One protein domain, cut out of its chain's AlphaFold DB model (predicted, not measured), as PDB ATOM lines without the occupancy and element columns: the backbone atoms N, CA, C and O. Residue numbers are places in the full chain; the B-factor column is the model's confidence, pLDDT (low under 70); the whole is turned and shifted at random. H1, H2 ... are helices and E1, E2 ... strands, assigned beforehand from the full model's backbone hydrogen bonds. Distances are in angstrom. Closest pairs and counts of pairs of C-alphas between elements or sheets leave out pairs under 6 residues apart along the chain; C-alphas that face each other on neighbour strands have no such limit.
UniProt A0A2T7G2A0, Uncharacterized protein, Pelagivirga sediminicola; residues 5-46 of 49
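What this domain is: This is residues 5 to 46 of the 49 residues of an uncharacterized protein of Pelagivirga sediminicola (UniProt A0A2T7G2A0). The model is a single strongly twisted ribbon of three antiparallel strands, E1, E2 and E3, with a short one-turn helix, H1, that grazes the sheet after the last strand. The longest strand, E3, bends, and the tight turn between E2 and E3 lies at one far end of the ribbon. The printed part has 42 residues, with three named strands and then one named helix along the chain, and the sheet's order is E1, E2, E3, a meander, in which each strand is the antiparallel neighbour of the one before. The class is mostly strand, and the whole is compact, with a radius of gyration of the C-alphas of 10.3 A. The C-alphas span 31 by 21 by 12 A, an outline that is only just flat.

Where its parts are: The printed part begins at Arg 5, C-alpha at (7.665, 34.464, 116.623), and residues 5 to 11 hold no named element. E1 is residues 12 to 17, 15.8 A from first to last C-alpha, and begins with C-alpha 12 at (7.457, 33.800, 111.354). E2 is residues 20 to 27, 22.0 A long. E3 is residues 30 to 38, 23.4 A long, and bends by 54 degrees at residue 34. H1 is residues 43 to 46, 5.5 A long, and ends with C-alpha 46 at (12.339, 44.394, 107.378).

How they stand to each other: E1 and E2 form a hairpin, antiparallel with 140 degrees between their directions. C-alphas 16 and 21 face each other at 4.7 A, and N 15 and O 22 are within hydrogen-bond range at 2.9 A, as are N 22 and O 15 at 2.8 A. E2 and E3 form a second hairpin, antiparallel with 160 degrees between their directions. C-alphas 24 and 33 face each other at 4.3 A, and N 25 and O 32 are within hydrogen-bond range at 2.8 A, as are N 21 and O 37 at 2.8 A. E2 is the inner strand, and E1 and E3 are the edge strands. The sheet's C-alphas lie up to 6.3 A off their best plane. H1 is on the sheet but only grazes it, with residues 43 to 46. The closest C-alphas of E3 and H1 are those of Val 37 and Trp 43, 6.6 A apart. H1 is too short for an O i to N i+4 pair inside it, and its one O i to N i+3 pair is within hydrogen-bond range.

The domain as a whole: The two C-alphas farthest apart are those of Val 28 and Arg 40, at 31.1 A, and the first and last printed C-alphas are 14.3 A apart. The printed part has no cut, and the links E1 to E2, E2 to E3 and E3 to H1 are tight. The mean pLDDT of the printed part is 89.8, that of H1 is 72, and residue 46 is the one printed residue under 70.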
ATOM      1  N   ARG A   5       7.578  33.104 116.108       90.44
ATOM      2  CA  ARG A   5       7.665  34.464 116.623       90.44
ATOM      3  C   ARG A   5       6.379  35.195 116.283       90.44
ATOM      4  O   ARG A   5       6.199  35.646 115.154       90.44
ATOM      5  N   LEU A   6       5.483  35.255 117.265       88.31
ATOM      6  CA  LEU A   6       4.179  35.918 117.163       88.31
ATOM      7  C   LEU A   6       4.298  37.445 117.283       88.31
ATOM      8  O   LEU A   6       3.365  38.164 116.936       88.31
ATOM      9  N   GLU A   7       5.442  37.937 117.768       86.69
ATOM     10  CA  GLU A   7       5.770  39.360 117.854       86.69
ATOM     11  C   GLU A   7       5.988  40.021 116.479       86.69
ATOM     12  O   GLU A   7       6.121  41.237 116.388       86.69
ATOM     13  N   ILE A   8       6.004  39.221 115.414       83.00
ATOM     14  CA  ILE A   8       6.232  39.623 114.029       83.00
ATOM     15  C   ILE A   8       4.955  39.342 113.239       83.00
ATOM     16  O   ILE A   8       4.312  38.316 113.469       83.00
ATOM     17  N   ARG A   9       4.562  40.241 112.328       82.88
ATOM     18  CA  ARG A   9       3.370  40.055 111.489       82.88
ATOM     19  C   ARG A   9       3.742  40.046 110.001       82.88
ATOM     20  O   ARG A   9       4.286  41.037 109.540       82.88
ATOM     21  N   PRO A  10       3.429  38.968 109.253       86.81
ATOM     22  CA  PRO A  10       2.829  37.712 109.725       86.81
ATOM     23  C   PRO A  10       3.762  36.959 110.699       86.81
ATOM     24  O   PRO A  10       4.969  37.185 110.651       86.81
ATOM     25  N   PRO A  11       3.246  36.076 111.583       89.94
ATOM     26  CA  PRO A  11       4.091  35.270 112.461       89.94
ATOM     27  C   PRO A  11       5.107  34.462 111.668       89.94
ATOM     28  O   PRO A  11       4.741  33.816 110.691       89.94
ATOM     29  N   VAL A  12       6.372  34.474 112.087       92.69
ATOM     30  CA  VAL A  12       7.457  33.800 111.354       92.69
ATOM     31  C   VAL A  12       8.276  32.884 112.246       92.69
ATOM     32  O   VAL A  12       8.354  33.044 113.461       92.69
ATOM     33  N   ARG A  13       8.972  31.938 111.630       94.00
ATOM     34  CA  ARG A  13      10.063  31.164 112.224       94.00
ATOM     35  C   ARG A  13      11.375  31.620 111.610       94.00
ATOM     36  O   ARG A  13      11.417  32.035 110.456       94.00
ATOM     37  N   VAL A  14      12.450  31.534 112.388       92.94
ATOM     38  CA  VAL A  14      13.789  31.952 111.950       92.94
ATOM     39  C   VAL A  14      14.738  30.768 112.028       92.94
ATOM     40  O   VAL A  14      14.995  30.243 113.113       92.94
ATOM     41  N   LEU A  15      15.276  30.363 110.880       94.06
ATOM     42  CA  LEU A  15      16.340  29.370 110.780       94.06
ATOM     43  C   LEU A  15      17.663  30.074 110.489       94.06
ATOM     44  O   LEU A  15      17.768  30.859 109.549       94.06
ATOM     45  N   ARG A  16      18.695  29.769 111.275       93.06
ATOM     46  CA  ARG A  16      20.056  30.232 110.998       93.06
ATOM     47  C   ARG A  16      20.757  29.243 110.075       93.06
ATOM     48  O   ARG A  16      20.805  28.057 110.388       93.06
ATOM     49  N   SER A  17      21.327  29.744 108.984       95.50
ATOM     50  CA  SER A  17      22.154  28.974 108.053       95.50
ATOM     51  C   SER A  17      23.418  29.766 107.728       95.50
ATOM     52  O   SER A  17      23.384  30.762 107.003       95.50
ATOM     53  N   GLY A  18      24.538  29.376 108.343       95.25
ATOM     54  CA  GLY A  18      25.790  30.130 108.270       95.25
ATOM     55  C   GLY A  18      25.606  31.597 108.680       95.25
ATOM     56  O   GLY A  18      25.131  31.893 109.780       95.25
ATOM     57  N   SER A  19      25.971  32.512 107.779       95.81
ATOM     58  CA  SER A  19      25.847  33.963 107.978       95.81
ATOM     59  C   SER A  19      24.458  34.524 107.656       95.81
ATOM     60  O   SER A  19      24.275  35.736 107.734       95.81
ATOM     61  N   HIS A  20      23.483  33.682 107.310       95.81
ATOM     62  CA  HIS A  20      22.143  34.103 106.904       95.81
ATOM     63  C   HIS A  20      21.058  33.629 107.876       95.81
ATOM     64  O   HIS A  20      21.206  32.635 108.596       95.81
ATOM     65  N   LEU A  21      19.950  34.362 107.875       93.75
ATOM     66  CA  LEU A  21      18.699  34.025 108.535       93.75
ATOM     67  C   LEU A  21      17.638  33.800 107.462       93.75
ATOM     68  O   LEU A  21      17.453  34.634 106.580       93.75
ATOM     69  N   ILE A  22      16.951  32.670 107.561       94.75
ATOM     70  CA  ILE A  22      15.839  32.292 106.701       94.75
ATOM     71  C   ILE A  22      14.569  32.479 107.520       94.75
ATOM     72  O   ILE A  22      14.390  31.831 108.555       94.75
ATOM     73  N   LEU A  23      13.714  33.388 107.069       93.00
ATOM     74  CA  LEU A  23      12.434  33.689 107.686       93.00
ATOM     75  C   LEU A  23      11.362  32.938 106.918       93.00
ATOM     76  O   LEU A  23      11.221  33.128 105.708       93.00
ATOM     77  N   TYR A  24      10.624  32.081 107.608       94.50
ATOM     78  CA  TYR A  24       9.667  31.203 106.956       94.50
ATOM     79  C   TYR A  24       8.435  30.940 107.814       94.50
ATOM     80  O   TYR A  24       8.455  31.109 109.035       94.50
ATOM     81  N   ARG A  25       7.370  30.486 107.163       93.25
ATOM     82  CA  ARG A  25       6.136  30.004 107.782       93.25
ATOM     83  C   ARG A  25       5.903  28.551 107.418       93.25
ATOM     84  O   ARG A  25       6.410  28.066 106.409       93.25
ATOM     85  N   ILE A  26       5.182  27.852 108.285       93.38
ATOM     86  CA  ILE A  26       4.715  26.499 108.006       93.38
ATOM     87  C   ILE A  26       3.281  26.639 107.526       93.38
ATOM     88  O   ILE A  26       2.432  27.102 108.283       93.38
ATOM     89  N   GLU A  27       3.039  26.238 106.288       92.88
ATOM     90  CA  GLU A  27       1.706  26.130 105.712       92.88
ATOM     91  C   GLU A  27       1.350  24.650 105.535       92.88
ATOM     92  O   GLU A  27       2.175  23.750 105.748       92.88
ATOM     93  N   VAL A  28       0.099  24.368 105.173       94.69
ATOM     94  CA  VAL A  28      -0.369  22.988 105.005       94.69
ATOM     95  C   VAL A  28       0.304  22.352 103.788       94.69
ATOM     96  O   VAL A  28      -0.138  22.520 102.661       94.69
ATOM     97  N   GLY A  29       1.367  21.585 104.029       95.19
ATOM     98  CA  GLY A  29       2.079  20.821 103.000       95.19
ATOM     99  C   GLY A  29       3.320  21.504 102.420       95.19
ATOM    100  O   GLY A  29       4.006  20.885 101.610       95.19
ATOM    101  N   TRP A  30       3.658  22.727 102.842       94.81
ATOM    102  CA  TRP A  30       4.895  23.396 102.423       94.81
ATOM    103  C   TRP A  30       5.421  24.397 103.459       94.81
ATOM    104  O   TRP A  30       4.755  24.756 104.429       94.81
ATOM    105  N   LEU A  31       6.657  24.851 103.240       94.19
ATOM    106  CA  LEU A  31       7.237  25.990 103.945       94.19
ATOM    107  C   LEU A  31       7.220  27.203 103.019       94.19
ATOM    108  O   LEU A  31       7.762  27.149 101.917       94.19
ATOM    109  N   GLU A  32       6.626  28.299 103.470       94.94
ATOM    110  CA  GLU A  32       6.667  29.574 102.758       94.94
ATOM    111  C   GLU A  32       7.887  30.367 103.240       94.94
ATOM    112  O   GLU A  32       7.933  30.809 104.389       94.94
ATOM    113  N   VAL A  33       8.902  30.531 102.386       94.44
ATOM    114  CA  VAL A  33      10.071  31.369 102.692       94.44
ATOM    115  C   VAL A  33       9.743  32.813 102.338       94.44
ATOM    116  O   VAL A  33       9.561  33.150 101.174       94.44
ATOM    117  N   LEU A  34       9.706  33.674 103.351       91.88
ATOM    118  CA  LEU A  34       9.345  35.080 103.191       91.88
ATOM    119  C   LEU A  34      10.558  35.928 102.815       91.88
ATOM    120  O   LEU A  34      10.471  36.800 101.947       91.88
ATOM    121  N   ARG A  35      11.689  35.698 103.493       90.94
ATOM    122  CA  ARG A  35      12.930  36.465 103.320       90.94
ATOM    123  C   ARG A  35      14.159  35.637 103.681       90.94
ATOM    124  O   ARG A  35      14.120  34.787 104.574       90.94
ATOM    125  N   ILE A  36      15.274  35.975 103.041       93.44
ATOM    126  CA  ILE A  36      16.618  35.554 103.435       93.44
ATOM    127  C   ILE A  36      17.440  36.820 103.627       93.44
ATOM    128  O   ILE A  36      17.524  37.652 102.728       93.44
ATOM    129  N   VAL A  37      18.019  36.975 104.809       92.38
ATOM    130  CA  VAL A  37      18.754  38.184 105.202       92.38
ATOM    131  C   VAL A  37      20.071  37.812 105.853       92.38
ATOM    132  O   VAL A  37      20.222  36.721 106.408       92.38
ATOM    133  N   HIS A  38      21.047  38.712 105.812       94.38
ATOM    134  CA  HIS A  38      22.306  38.479 106.504       94.38
ATOM    135  C   HIS A  38      22.101  38.620 108.021       94.38
ATOM    136  O   HIS A  38      21.456  39.552 108.489       94.38
ATOM    137  N   ALA A  39      22.698  37.741 108.827       89.12
ATOM    138  CA  ALA A  39      22.489  37.684 110.279       89.12
ATOM    139  C   ALA A  39      22.995  38.922 111.044       89.12
ATOM    140  O   ALA A  39      22.680  39.081 112.220       89.12
ATOM    141  N   ARG A  40      23.796  39.776 110.392       88.38
ATOM    142  CA  ARG A  40      24.243  41.074 110.934       88.38
ATOM    143  C   ARG A  40      23.271  42.222 110.649       88.38
ATOM    144  O   ARG A  40      23.424  43.282 111.240       88.38
ATOM    145  N   GLN A  41      22.318  42.043 109.735       82.19
ATOM    146  CA  GLN A  41      21.292  43.050 109.477       82.19
ATOM    147  C   GLN A  41      20.256  43.022 110.604       82.19
ATOM    148  O   GLN A  41      19.965  41.960 111.163       82.19
ATOM    149  N   ASN A  42      19.674  44.184 110.919       79.12
ATOM    150  CA  ASN A  42      18.518  44.275 111.808       79.12
ATOM    151  C   ASN A  42      17.283  43.714 111.085       79.12
ATOM    152  O   ASN A  42      16.440  44.449 110.585       79.12
ATOM    153  N   TRP A  43      17.223  42.390 110.975       77.31
ATOM    154  CA  TRP A  43      16.223  41.679 110.187       77.31
ATOM    155  C   TRP A  43      14.790  41.950 110.661       77.31
ATOM    156  O   TRP A  43      13.877  41.971 109.843       77.31
ATOM    157  N   THR A  44      14.596  42.213 111.959       72.25
ATOM    158  CA  THR A  44      13.290  42.567 112.531       72.25
ATOM    159  C   THR A  44      12.721  43.866 111.964       72.25
ATOM    160  O   THR A  44      11.504  44.020 111.945       72.25
ATOM    161  N   ALA A  45      13.562  44.776 111.460       73.25
ATOM    162  CA  ALA A  45      13.100  46.004 110.815       73.25
ATOM    163  C   ALA A  45      12.423  45.751 109.453       73.25
ATOM    164  O   ALA A  45      11.554  46.514 109.065       73.25
ATOM    165  N   TYR A  46      12.775  44.666 108.755       66.94
ATOM    166  CA  TYR A  46      12.339  44.394 107.378       66.94
ATOM    167  C   TYR A  46      11.039  43.587 107.265       66.94
ATOM    168  O   TYR A  46      10.680  43.174 106.163       66.94
TER     169      TYR A  46